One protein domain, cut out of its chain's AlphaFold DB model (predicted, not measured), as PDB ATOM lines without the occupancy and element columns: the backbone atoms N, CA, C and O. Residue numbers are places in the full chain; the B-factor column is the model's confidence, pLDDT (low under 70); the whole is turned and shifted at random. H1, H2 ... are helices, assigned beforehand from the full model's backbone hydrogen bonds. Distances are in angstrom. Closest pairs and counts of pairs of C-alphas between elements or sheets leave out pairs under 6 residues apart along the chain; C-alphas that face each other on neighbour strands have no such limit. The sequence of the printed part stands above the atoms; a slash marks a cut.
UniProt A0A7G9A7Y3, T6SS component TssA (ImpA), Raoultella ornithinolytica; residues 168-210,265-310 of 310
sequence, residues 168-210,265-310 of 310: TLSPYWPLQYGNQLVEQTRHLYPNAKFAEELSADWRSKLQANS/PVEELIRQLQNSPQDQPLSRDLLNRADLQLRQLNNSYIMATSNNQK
ATOM      1  N   THR A 168      36.849 -25.114  17.121       90.19
ATOM      2  CA  THR A 168      36.566 -26.207  16.177       90.19
ATOM      3  C   THR A 168      36.253 -27.543  16.855       90.19
ATOM      4  O   THR A 168      35.758 -28.460  16.195       90.19
ATOM      5  N   LEU A 169      36.512 -27.682  18.163       88.31
ATOM      6  CA  LEU A 169      36.222 -28.914  18.893       88.31
ATOM      7  C   LEU A 169      34.715 -29.135  19.028       88.31
ATOM      8  O   LEU A 169      33.940 -28.237  19.349       88.31
ATOM      9  N   SER A 170      34.300 -30.383  18.819       88.19
ATOM     10  CA  SER A 170      32.904 -30.773  18.999       88.19
ATOM     11  C   SER A 170      32.503 -30.731  20.480       88.19
ATOM     12  O   SER A 170      33.291 -31.130  21.340       88.19
ATOM     13  N   PRO A 171      31.252 -30.360  20.809       86.56
ATOM     14  CA  PRO A 171      30.774 -30.294  22.196       86.56
ATOM     15  C   PRO A 171      30.764 -31.659  22.908       86.56
ATOM     16  O   PRO A 171      30.752 -31.727  24.135       86.56
ATOM     17  N   TYR A 172      30.797 -32.757  22.148       89.75
ATOM     18  CA  TYR A 172      30.881 -34.133  22.642       89.75
ATOM     19  C   TYR A 172      32.306 -34.717  22.603       89.75
ATOM     20  O   TYR A 172      32.478 -35.907  22.875       89.75
ATOM     21  N   TRP A 173      33.335 -33.914  22.294       88.81
ATOM     22  CA  TRP A 173      34.728 -34.373  22.216       88.81
ATOM     23  C   TRP A 173      35.199 -35.147  23.463       88.81
ATOM     24  O   TRP A 173      35.778 -36.216  23.282       88.81
ATOM     25  N   PRO A 174      34.893 -34.736  24.715       88.56
ATOM     26  CA  PRO A 174      35.312 -35.501  25.896       88.56
ATOM     27  C   PRO A 174      34.735 -36.923  25.939       88.56
ATOM     28  O   PRO A 174      35.389 -37.853  26.404       88.56
ATOM     29  N   LEU A 175      33.510 -37.104  25.433       91.12
ATOM     30  CA  LEU A 175      32.859 -38.412  25.366       91.12
ATOM     31  C   LEU A 175      33.497 -39.283  24.277       91.12
ATOM     32  O   LEU A 175      33.731 -40.471  24.488       91.12
ATOM     33  N   GLN A 176      33.818 -38.683  23.127       89.25
ATOM     34  CA  GLN A 176      34.537 -39.360  22.047       89.25
ATOM     35  C   GLN A 176      35.941 -39.783  22.490       89.25
ATOM     36  O   GLN A 176      36.350 -40.908  22.215       89.25
ATOM     37  N   TYR A 177      36.639 -38.917  23.219       89.50
ATOM     38  CA  TYR A 177      37.947 -39.214  23.782       89.50
ATOM     39  C   TYR A 177      37.892 -40.390  24.763       89.50
ATOM     40  O   TYR A 177      38.666 -41.335  24.646       89.50
ATOM     41  N   GLY A 178      36.911 -40.397  25.673       89.88
ATOM     42  CA  GLY A 178      36.681 -41.529  26.574       89.88
ATOM     43  C   GLY A 178      36.410 -42.843  25.829       89.88
ATOM     44  O   GLY A 178      37.002 -43.867  26.166       89.88
ATOM     45  N   ASN A 179      35.596 -42.815  24.764       90.88
ATOM     46  CA  ASN A 179      35.390 -43.986  23.901       90.88
ATOM     47  C   ASN A 179      36.703 -44.468  23.264       90.88
ATOM     48  O   ASN A 179      36.963 -45.667  23.248       90.88
ATOM     49  N   GLN A 180      37.536 -43.553  22.761       89.38
ATOM     50  CA  GLN A 180      38.831 -43.898  22.167       89.38
ATOM     51  C   GLN A 180      39.772 -44.553  23.181       89.38
ATOM     52  O   GLN A 180      40.411 -45.542  22.842       89.38
ATOM     53  N   LEU A 181      39.815 -44.064  24.423       89.00
ATOM     54  CA  LEU A 181      40.620 -44.667  25.491       89.00
ATOM     55  C   LEU A 181      40.154 -46.086  25.841       89.00
ATOM     56  O   LEU A 181      40.975 -46.985  26.041       89.00
ATOM     57  N   VAL A 182      38.838 -46.308  25.889       91.56
ATOM     58  CA  VAL A 182      38.266 -47.640  26.125       91.56
ATOM     59  C   VAL A 182      38.605 -48.587  24.975       91.56
ATOM     60  O   VAL A 182      39.062 -49.703  25.217       91.56
ATOM     61  N   GLU A 183      38.452 -48.139  23.728       89.88
ATOM     62  CA  GLU A 183      38.799 -48.933  22.545       89.88
ATOM     63  C   GLU A 183      40.298 -49.239  22.473       89.88
ATOM     64  O   GLU A 183      40.689 -50.384  22.247       89.88
ATOM     65  N   GLN A 184      41.151 -48.253  22.749       88.75
ATOM     66  CA  GLN A 184      42.597 -48.440  22.846       88.75
ATOM     67  C   GLN A 184      42.941 -49.494  23.902       88.75
ATOM     68  O   GLN A 184      43.716 -50.407  23.631       88.75
ATOM     69  N   THR A 185      42.319 -49.423  25.081       88.75
ATOM     70  CA  THR A 185      42.531 -50.405  26.154       88.75
ATOM     71  C   THR A 185      42.085 -51.804  25.730       88.75
ATOM     72  O   THR A 185      42.799 -52.775  25.976       88.75
ATOM     73  N   ARG A 186      40.949 -51.919  25.034       88.81
ATOM     74  CA  ARG A 186      40.446 -53.194  24.506       88.81
ATOM     75  C   ARG A 186      41.384 -53.802  23.463       88.81
ATOM     76  O   ARG A 186      41.610 -55.008  23.476       88.81
ATOM     77  N   HIS A 187      41.972 -52.976  22.598       88.81
ATOM     78  CA  HIS A 187      42.962 -53.419  21.616       88.81
ATOM     79  C   HIS A 187      44.295 -53.834  22.248       88.81
ATOM     80  O   HIS A 187      44.906 -54.797  21.789       88.81
ATOM     81  N   LEU A 188      44.737 -53.139  23.300       87.69
ATOM     82  CA  LEU A 188      45.958 -53.486  24.029       87.69
ATOM     83  C   LEU A 188      45.788 -54.761  24.871       87.69
ATOM     84  O   LEU A 188      46.733 -55.535  25.008       87.69
ATOM     85  N   TYR A 189      44.584 -55.007  25.397       89.44
ATOM     86  CA  TYR A 189      44.298 -56.115  26.313       89.44
ATOM     87  C   TYR A 189      43.046 -56.925  25.911       89.44
ATOM     88  O   TYR A 189      42.077 -56.973  26.672       89.44
ATOM     89  N   PRO A 190      43.056 -57.641  24.769       86.38
ATOM     90  CA  PRO A 190      41.857 -58.287  24.217       86.38
ATOM     91  C   PRO A 190      41.273 -59.419  25.080       86.38
ATOM     92  O   PRO A 190      40.094 -59.726  24.965       86.38
ATOM     93  N   ASN A 191      42.078 -60.046  25.947       87.62
ATOM     94  CA  ASN A 191      41.657 -61.179  26.789       87.62
ATOM     95  C   ASN A 191      41.598 -60.835  28.287       87.62
ATOM     96  O   ASN A 191      41.429 -61.725  29.124       87.62
ATOM     97  N   ALA A 192      41.799 -59.567  28.656       90.06
ATOM     98  CA  ALA A 192      41.801 -59.162  30.054       90.06
ATOM     99  C   ALA A 192      40.378 -58.852  30.527       90.06
ATOM    100  O   ALA A 192      39.699 -58.003  29.955       90.06
ATOM    101  N   LYS A 193      39.957 -59.467  31.642       90.56
ATOM    102  CA  LYS A 193      38.659 -59.168  32.276       90.56
ATOM    103  C   LYS A 193      38.492 -57.683  32.611       90.56
ATOM    104  O   LYS A 193      37.414 -57.137  32.421       90.56
ATOM    105  N   PHE A 194      39.578 -57.027  33.024       88.75
ATOM    106  CA  PHE A 194      39.592 -55.593  33.318       88.75
ATOM    107  C   PHE A 194      39.170 -54.724  32.120       88.75
ATOM    108  O   PHE A 194      38.454 -53.748  32.309       88.75
ATOM    109  N   ALA A 195      39.580 -55.064  30.891       89.31
ATOM    110  CA  ALA A 195      39.234 -54.272  29.708       89.31
ATOM    111  C   ALA A 195      37.730 -54.355  29.389       89.31
ATOM    112  O   ALA A 195      37.107 -53.343  29.062       89.31
ATOM    113  N   GLU A 196      37.135 -55.540  29.551       89.75
ATOM    114  CA  GLU A 196      35.691 -55.741  29.398       89.75
ATOM    115  C   GLU A 196      34.900 -55.009  30.492       89.75
ATOM    116  O   GLU A 196      33.977 -54.261  30.169       89.75
ATOM    117  N   GLU A 197      35.301 -55.140  31.761       92.94
ATOM    118  CA  GLU A 197      34.686 -54.425  32.892       92.94
ATOM    119  C   GLU A 197      34.748 -52.903  32.700       92.94
ATOM    120  O   GLU A 197      33.724 -52.229  32.802       92.94
ATOM    121  N   LEU A 198      35.909 -52.361  32.315       92.38
ATOM    122  CA  LEU A 198      36.082 -50.935  32.031       92.38
ATOM    123  C   LEU A 198      35.154 -50.458  30.905       92.38
ATOM    124  O   LEU A 198      34.555 -49.383  31.001       92.38
ATOM    125  N   SER A 199      35.029 -51.246  29.834       90.94
ATOM    126  CA  SER A 199      34.160 -50.907  28.706       90.94
ATOM    127  C   SER A 199      32.679 -50.917  29.095       90.94
ATOM    128  O   SER A 199      31.931 -50.010  28.712       90.94
ATOM    129  N   ALA A 200      32.264 -51.893  29.908       92.06
ATOM    130  CA  ALA A 200      30.909 -52.004  30.426       92.06
ATOM    131  C   ALA A 200      30.585 -50.844  31.376       92.06
ATOM    132  O   ALA A 200      29.541 -50.205  31.229       92.06
ATOM    133  N   ASP A 201      31.504 -50.510  32.282       94.25
ATOM    134  CA  ASP A 201      31.379 -49.390  33.213       94.25
ATOM    135  C   ASP A 201      31.257 -48.055  32.478       94.25
ATOM    136  O   ASP A 201      30.392 -47.233  32.794       94.25
ATOM    137  N   TRP A 202      32.098 -47.831  31.468       93.81
ATOM    138  CA  TRP A 202      32.034 -46.627  30.648       93.81
ATOM    139  C   TRP A 202      30.704 -46.527  29.894       93.81
ATOM    140  O   TRP A 202      30.025 -45.500  29.968       93.81
ATOM    141  N   ARG A 203      30.266 -47.611  29.243       92.12
ATOM    142  CA  ARG A 203      28.978 -47.651  28.538       92.12
ATOM    143  C   ARG A 203      27.803 -47.422  29.490       92.12
ATOM    144  O   ARG A 203      26.883 -46.678  29.153       92.12
ATOM    145  N   SER A 204      27.854 -47.997  30.692       92.56
ATOM    146  CA  SER A 204      26.851 -47.775  31.735       92.56
ATOM    147  C   SER A 204      26.808 -46.310  32.175       92.56
ATOM    148  O   SER A 204      25.724 -45.747  32.320       92.56
ATOM    149  N   LYS A 205      27.965 -45.651  32.337       91.88
ATOM    150  CA  LYS A 205      28.035 -44.215  32.658       91.88
ATOM    151  C   LYS A 205      27.422 -43.350  31.559       91.88
ATOM    152  O   LYS A 205      26.678 -42.425  31.881       91.88
ATOM    153  N   LEU A 206      27.687 -43.651  30.286       91.75
ATOM    154  CA  LEU A 206      27.070 -42.934  29.165       91.75
ATOM    155  C   LEU A 206      25.550 -43.123  29.153       91.75
ATOM    156  O   LEU A 206      24.800 -42.155  29.024       91.75
ATOM    157  N   GLN A 207      25.076 -44.355  29.349       90.56
ATOM    158  CA  GLN A 207      23.647 -44.657  29.347       90.56
ATOM    159  C   GLN A 207      22.914 -44.002  30.527       90.56
ATOM    160  O   GLN A 207      21.848 -43.422  30.333       90.56
ATOM    161  N   ALA A 208      23.495 -44.033  31.729       90.50
ATOM    162  CA  ALA A 208      22.926 -43.401  32.921       90.50
ATOM    163  C   ALA A 208      22.810 -41.872  32.792       90.50
ATOM    164  O   ALA A 208      21.897 -41.272  33.351       90.50
ATOM    165  N   ASN A 209      23.718 -41.249  32.037       90.94
ATOM    166  CA  ASN A 209      23.716 -39.814  31.771       90.94
ATOM    167  C   ASN A 209      23.049 -39.452  30.438       90.94
ATOM    168  O   ASN A 209      23.211 -38.321  29.999       90.94
ATOM    169  N   SER A 210      22.339 -40.370  29.777       90.56
ATOM    170  CA  SER A 210      21.601 -40.102  28.533       90.56
ATOM    171  C   SER A 210      20.172 -39.614  28.820       90.56
ATOM    172  O   SER A 210      19.693 -39.662  29.954       90.56
ATOM    173  N   PRO A 265      12.135 -28.510  25.696       88.12
ATOM    174  CA  PRO A 265      13.379 -28.584  24.935       88.12
ATOM    175  C   PRO A 265      14.471 -27.685  25.519       88.12
ATOM    176  O   PRO A 265      14.193 -26.664  26.155       88.12
ATOM    177  N   VAL A 266      15.730 -28.030  25.254       90.00
ATOM    178  CA  VAL A 266      16.883 -27.271  25.757       90.00
ATOM    179  C   VAL A 266      16.917 -25.844  25.206       90.00
ATOM    180  O   VAL A 266      17.336 -24.921  25.897       90.00
ATOM    181  N   GLU A 267      16.410 -25.637  23.995       89.38
ATOM    182  CA  GLU A 267      16.312 -24.340  23.334       89.38
ATOM    183  C   GLU A 267      15.430 -23.372  24.129       89.38
ATOM    184  O   GLU A 267      15.771 -22.198  24.271       89.38
ATOM    185  N   GLU A 268      14.332 -23.864  24.711       90.62
ATOM    186  CA  GLU A 268      13.451 -23.054  25.555       90.62
ATOM    187  C   GLU A 268      14.115 -22.732  26.902       90.62
ATOM    188  O   GLU A 268      13.990 -21.610  27.395       90.62
ATOM    189  N   LEU A 269      14.903 -23.657  27.466       90.44
ATOM    190  CA  LEU A 269      15.714 -23.375  28.657       90.44
ATOM    191  C   LEU A 269      16.760 -22.282  28.372       90.44
ATOM    192  O   LEU A 269      16.931 -21.363  29.172       90.44
ATOM    193  N   ILE A 270      17.418 -22.332  27.210       91.62
ATOM    194  CA  ILE A 270      18.382 -21.309  26.776       91.62
ATOM    195  C   ILE A 270      17.683 -19.963  26.562       91.62
ATOM    196  O   ILE A 270      18.182 -18.932  27.016       91.62
ATOM    197  N   ARG A 271      16.503 -19.954  25.933       92.81
ATOM    198  CA  ARG A 271      15.695 -18.740  25.763       92.81
ATOM    199  C   ARG A 271      15.353 -18.109  27.116       92.81
ATOM    200  O   ARG A 271      15.392 -16.886  27.246       92.81
ATOM    201  N   GLN A 272      15.031 -18.912  28.129       90.44
ATOM    202  CA  GLN A 272      14.768 -18.420  29.486       90.44
ATOM    203  C   GLN A 272      16.031 -17.864  30.160       90.44
ATOM    204  O   GLN A 272      15.947 -16.814  30.792       90.44
ATOM    205  N   LEU A 273      17.202 -18.494  29.971       89.50
ATOM    206  CA  LEU A 273      18.487 -17.955  30.445       89.50
ATOM    207  C   LEU A 273      18.802 -16.587  29.828       89.50
ATOM    208  O   LEU A 273      19.209 -15.674  30.540       89.50
ATOM    209  N   GLN A 274      18.589 -16.437  28.519       88.19
ATOM    210  CA  GLN A 274      18.874 -15.196  27.790       88.19
ATOM    211  C   GLN A 274      17.925 -14.047  28.152       88.19
ATOM    212  O   GLN A 274      18.327 -12.891  28.111       88.19
ATOM    213  N   ASN A 275      16.676 -14.360  28.512       87.94
ATOM    214  CA  ASN A 275      15.665 -13.365  28.887       87.94
ATOM    215  C   ASN A 275      15.611 -13.084  30.397       87.94
ATOM    216  O   ASN A 275      14.706 -12.386  30.858       87.94
ATOM    217  N   SER A 276      16.539 -13.637  31.182       82.88
ATOM    218  CA  SER A 276      16.602 -13.372  32.617       82.88
ATOM    219  C   SER A 276      17.013 -11.907  32.858       82.88
ATOM    220  O   SER A 276      17.951 -11.439  32.210       82.88
ATOM    221  N   PRO A 277      16.342 -11.161  33.762       78.12
ATOM    222  CA  PRO A 277      16.653  -9.753  34.004       78.12
ATOM    223  C   PRO A 277      18.113  -9.585  34.426       78.12
ATOM    224  O   PRO A 277      18.572 -10.277  35.334       78.12
ATOM    225  N   GLN A 278      18.826  -8.650  33.797       67.69
ATOM    226  CA  GLN A 278      20.260  -8.425  34.019       67.69
ATOM    227  C   GLN A 278      20.588  -8.013  35.471       67.69
ATOM    228  O   GLN A 278      21.697  -8.250  35.944       67.69
ATOM    229  N   ASP A 279      19.596  -7.468  36.185       68.25
ATOM    230  CA  ASP A 279      19.699  -6.998  37.573       68.25
ATOM    231  C   ASP A 279      19.406  -8.079  38.631       68.25
ATOM    232  O   ASP A 279      19.554  -7.834  39.829       68.25
ATOM    233  N   GLN A 280      18.982  -9.282  38.225       71.94
ATOM    234  CA  GLN A 280      18.657 -10.380  39.136       71.94
ATOM    235  C   GLN A 280      19.680 -11.514  38.979       71.94
ATOM    236  O   GLN A 280      19.999 -11.892  37.850       71.94
ATOM    237  N   PRO A 281      20.206 -12.101  40.076       75.69
ATOM    238  CA  PRO A 281      21.092 -13.255  39.969       75.69
ATOM    239  C   PRO A 281      20.439 -14.375  39.153       75.69
ATOM    240  O   PRO A 281      19.295 -14.758  39.412       75.69
ATOM    241  N   LEU A 282      21.190 -14.911  38.186       78.56
ATOM    242  CA  LEU A 282      20.745 -16.017  37.342       78.56
ATOM    243  C   LEU A 282      20.279 -17.190  38.216       78.56
ATOM    244  O   LEU A 282      20.979 -17.614  39.143       78.56
ATOM    245  N   SER A 283      19.092 -17.723  37.922       84.81
ATOM    246  CA  SER A 283      18.532 -18.840  38.687       84.81
ATOM    247  C   SER A 283      19.424 -20.075  38.559       84.81
ATOM    248  O   SER A 283      19.505 -20.687  37.494       84.81
ATOM    249  N   ARG A 284      20.067 -20.469  39.669       88.31
ATOM    250  CA  ARG A 284      20.949 -21.649  39.725       88.31
ATOM    251  C   ARG A 284      20.232 -22.938  39.331       88.31
ATOM    252  O   ARG A 284      20.840 -23.794  38.705       88.31
ATOM    253  N   ASP A 285      18.951 -23.067  39.675       88.94
ATOM    254  CA  ASP A 285      18.134 -24.224  39.292       88.94
ATOM    255  C   ASP A 285      17.992 -24.343  37.768       88.94
ATOM    256  O   ASP A 285      18.230 -25.406  37.193       88.94
ATOM    257  N   LEU A 286      17.697 -23.223  37.105       88.25
ATOM    258  CA  LEU A 286      17.516 -23.166  35.659       88.25
ATOM    259  C   LEU A 286      18.827 -23.466  34.921       88.25
ATOM    260  O   LEU A 286      18.829 -24.258  33.980       88.25
ATOM    261  N   LEU A 287      19.943 -22.909  35.403       91.25
ATOM    262  CA  LEU A 287      21.286 -23.238  34.917       91.25
ATOM    263  C   LEU A 287      21.591 -24.734  35.041       91.25
ATOM    264  O   LEU A 287      21.919 -25.378  34.050       91.25
ATOM    265  N   ASN A 288      21.416 -25.303  36.236       91.88
ATOM    266  CA  ASN A 288      21.687 -26.718  36.478       91.88
ATOM    267  C   ASN A 288      20.816 -27.626  35.597       91.88
ATOM    268  O   ASN A 288      21.287 -28.652  35.108       91.88
ATOM    269  N   ARG A 289      19.549 -27.253  35.372       90.38
ATOM    270  CA  ARG A 289      18.640 -27.991  34.488       90.38
ATOM    271  C   ARG A 289      19.093 -27.928  33.030       90.38
ATOM    272  O   ARG A 289      19.080 -28.962  32.363       90.38
ATOM    273  N   ALA A 290      19.505 -26.754  32.551       91.88
ATOM    274  CA  ALA A 290      20.040 -26.588  31.203       91.88
ATOM    275  C   ALA A 290      21.331 -27.400  31.009       91.88
ATOM    276  O   ALA A 290      21.429 -28.174  30.056       91.88
ATOM    277  N   ASP A 291      22.270 -27.315  31.953       92.19
ATOM    278  CA  ASP A 291      23.524 -28.073  31.923       92.19
ATOM    279  C   ASP A 291      23.285 -29.587  31.921       92.19
ATOM    280  O   ASP A 291      23.918 -30.323  31.159       92.19
ATOM    281  N   LEU A 292      22.356 -30.070  32.752       91.75
ATOM    282  CA  LEU A 292      21.988 -31.483  32.791       91.75
ATOM    283  C   LEU A 292      21.410 -31.944  31.447       91.75
ATOM    284  O   LEU A 292      21.844 -32.970  30.924       91.75
ATOM    285  N   GLN A 293      20.477 -31.187  30.865       91.06
ATOM    286  CA  GLN A 293      19.877 -31.531  29.574       91.06
ATOM    287  C   GLN A 293      20.894 -31.516  28.431       91.06
ATOM    288  O   GLN A 293      20.899 -32.440  27.619       91.06
ATOM    289  N   LEU A 294      21.802 -30.535  28.391       92.44
ATOM    290  CA  LEU A 294      22.887 -30.486  27.404       92.44
ATOM    291  C   LEU A 294      23.807 -31.705  27.520       92.44
ATOM    292  O   LEU A 294      24.136 -32.343  26.517       92.44
ATOM    293  N   ARG A 295      24.183 -32.080  28.747       92.25
ATOM    294  CA  ARG A 295      24.961 -33.302  28.992       92.25
ATOM    295  C   ARG A 295      24.199 -34.539  28.523       92.25
ATOM    296  O   ARG A 295      24.789 -35.384  27.852       92.25
ATOM    297  N   GLN A 296      22.908 -34.634  28.824       92.31
ATOM    298  CA  GLN A 296      22.072 -35.760  28.408       92.31
ATOM    299  C   GLN A 296      21.926 -35.868  26.894       92.31
ATOM    300  O   GLN A 296      22.026 -36.971  26.351       92.31
ATOM    301  N   LEU A 297      21.762 -34.743  26.203       91.62
ATOM    302  CA  LEU A 297      21.734 -34.673  24.744       91.62
ATOM    303  C   LEU A 297      23.048 -35.168  24.137       91.62
ATOM    304  O   LEU A 297      23.021 -36.047  23.278       91.62
ATOM    305  N   ASN A 298      24.190 -34.685  24.634       93.12
ATOM    306  CA  ASN A 298      25.507 -35.104  24.146       93.12
ATOM    307  C   ASN A 298      25.741 -36.613  24.335       93.12
ATOM    308  O   ASN A 298      26.198 -37.286  23.411       93.12
ATOM    309  N   ASN A 299      25.389 -37.164  25.502       92.69
ATOM    310  CA  ASN A 299      25.498 -38.604  25.761       92.69
ATOM    311  C   ASN A 299      24.574 -39.416  24.842       92.69
ATOM    312  O   ASN A 299      25.010 -40.389  24.229       92.69
ATOM    313  N   SER A 300      23.323 -38.979  24.682       90.94
ATOM    314  CA  SER A 300      22.345 -39.649  23.814       90.94
ATOM    315  C   SER A 300      22.773 -39.638  22.352       90.94
ATOM    316  O   SER A 300      22.617 -40.643  21.666       90.94
ATOM    317  N   TYR A 301      23.347 -38.526  21.883       91.31
ATOM    318  CA  TYR A 301      23.890 -38.406  20.534       91.31
ATOM    319  C   TYR A 301      25.005 -39.427  20.289       91.31
ATOM    320  O   TYR A 301      24.947 -40.169  19.312       91.31
ATOM    321  N   ILE A 302      25.973 -39.534  21.206       91.31
ATOM    322  CA  ILE A 302      27.061 -40.522  21.116       91.31
ATOM    323  C   ILE A 302      26.533 -41.960  21.179       91.31
ATOM    324  O   ILE A 302      26.998 -42.832  20.443       91.31
ATOM    325  N   MET A 303      25.540 -42.234  22.023       89.56
ATOM    326  CA  MET A 303      24.911 -43.556  22.095       89.56
ATOM    327  C   MET A 303      24.154 -43.899  20.805       89.56
ATOM    328  O   MET A 303      24.212 -45.037  20.338       89.56
ATOM    329  N   ALA A 304      23.483 -42.920  20.197       88.25
ATOM    330  CA  ALA A 304      22.794 -43.100  18.927       88.25
ATOM    331  C   ALA A 304      23.784 -43.344  17.780       88.25
ATOM    332  O   ALA A 304      23.589 -44.272  17.001       88.25
ATOM    333  N   THR A 305      24.867 -42.571  17.678       87.44
ATOM    334  CA  THR A 305      25.850 -42.732  16.594       87.44
ATOM    335  C   THR A 305      26.692 -43.997  16.751       87.44
ATOM    336  O   THR A 305      26.898 -44.701  15.766       87.44
ATOM    337  N   SER A 306      27.100 -44.357  17.972       80.06
ATOM    338  CA  SER A 306      27.873 -45.584  18.226       80.06
ATOM    339  C   SER A 306      27.090 -46.870  17.941       80.06
ATOM    340  O   SER A 306      27.663 -47.838  17.447       80.06
ATOM    341  N   ASN A 307      25.777 -46.895  18.197       69.25
ATOM    342  CA  ASN A 307      24.940 -48.054  17.870       69.25
ATOM    343  C   ASN A 307      24.749 -48.248  16.354       69.25
ATOM    344  O   ASN A 307      24.507 -49.372  15.928       69.25
ATOM    345  N   ASN A 308      24.869 -47.186  15.553       61.16
ATOM    346  CA  ASN A 308      24.752 -47.245  14.092       61.16
ATOM    347  C   ASN A 308      26.064 -47.650  13.384       61.16
ATOM    348  O   ASN A 308      26.072 -47.786  12.165       61.16
ATOM    349  N   GLN A 309      27.172 -47.815  14.117       52.81
ATOM    350  CA  GLN A 309      28.483 -48.195  13.570       52.81
ATOM    351  C   GLN A 309      28.827 -49.689  13.746       52.81
ATOM    352  O   GLN A 309      29.978 -50.076  13.546       52.81
ATOM    353  N   LYS A 310      27.851 -50.525  14.119       43.50
ATOM    354  CA  LYS A 310      27.959 -51.994  14.107       43.50
ATOM    355  C   LYS A 310      27.298 -52.570  12.865       43.50
ATOM    356  O   LYS A 310      27.836 -53.579  12.364       43.50
TER     357      LYS A 310
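Overview. This is residues 168 to 210 and 265 to 310 of the 310 residues of the protein "T6SS component TssA (ImpA)" of Raoultella ornithinolytica (UniProt A0A7G9A7Y3). Two helical hairpins stand end to end in a loose rod, their turns at opposite ends: H1 and H2 make one, and H3 and the long H4 the other. The later part of H4 reaches the open end of the first hairpin and crosses H2 there, while the turns, residues 188 to 193 and 275 to 281, stick out. The 89 printed residues hold four named helices, H1, H2, H3 and H4 in chain order, and no named strand; the class is all helix. The radius of gyration of the C-alphas is 17.5 A, and the spans are 59 by 22 by 22 A.

Along the chain. H1, residues 173 to 188, begins at C-alpha (34.728, -34.373, 22.216) and is 22.2 A long. H2, residues 193 to 208, is 22.3 A long. H3, residues 266 to 274, follows the cut. H4, residues 284 to 307, is 34.5 A long and ends at C-alpha (24.940, -48.054, 17.870).

Arrangement. H4 is the hub, touching three helices. H1 and H2 form a hairpin at a shallow tilt of 19 degrees, with closest C-alphas Arg 186 and Ala 195 at 5.4 A. H4 touches H2 at a steep tilt of 51 degrees, with closest C-alphas Leu 206 and Asn 299 at 5.7 A. H1 and H4 only just touch, with 3 pairs of C-alphas within 8 A, the closest being Leu 175 and Asn 299 at 7.4 A. H3 and H4 form a hairpin at a shallow tilt of 30 degrees, with closest C-alphas Leu 269 and Ala 290 at 6.0 A. H3 is apart from H1 and H2. In H1, H2, H3 and H4 every O i to N i+4 pair is within hydrogen-bond range.

Size, cuts and confidence. The C-alphas farthest apart, Asn 191 and Asp 279, are 59.4 A apart. Residues 211 to 264 are not printed, and C-alphas 210 and 265 are 14.6 A apart across this cut. Of the links printed whole, H1 to H2 is tight and H3 to H4 short. The pLDDT is under 70 at residues 278 to 279 and 307 to 310.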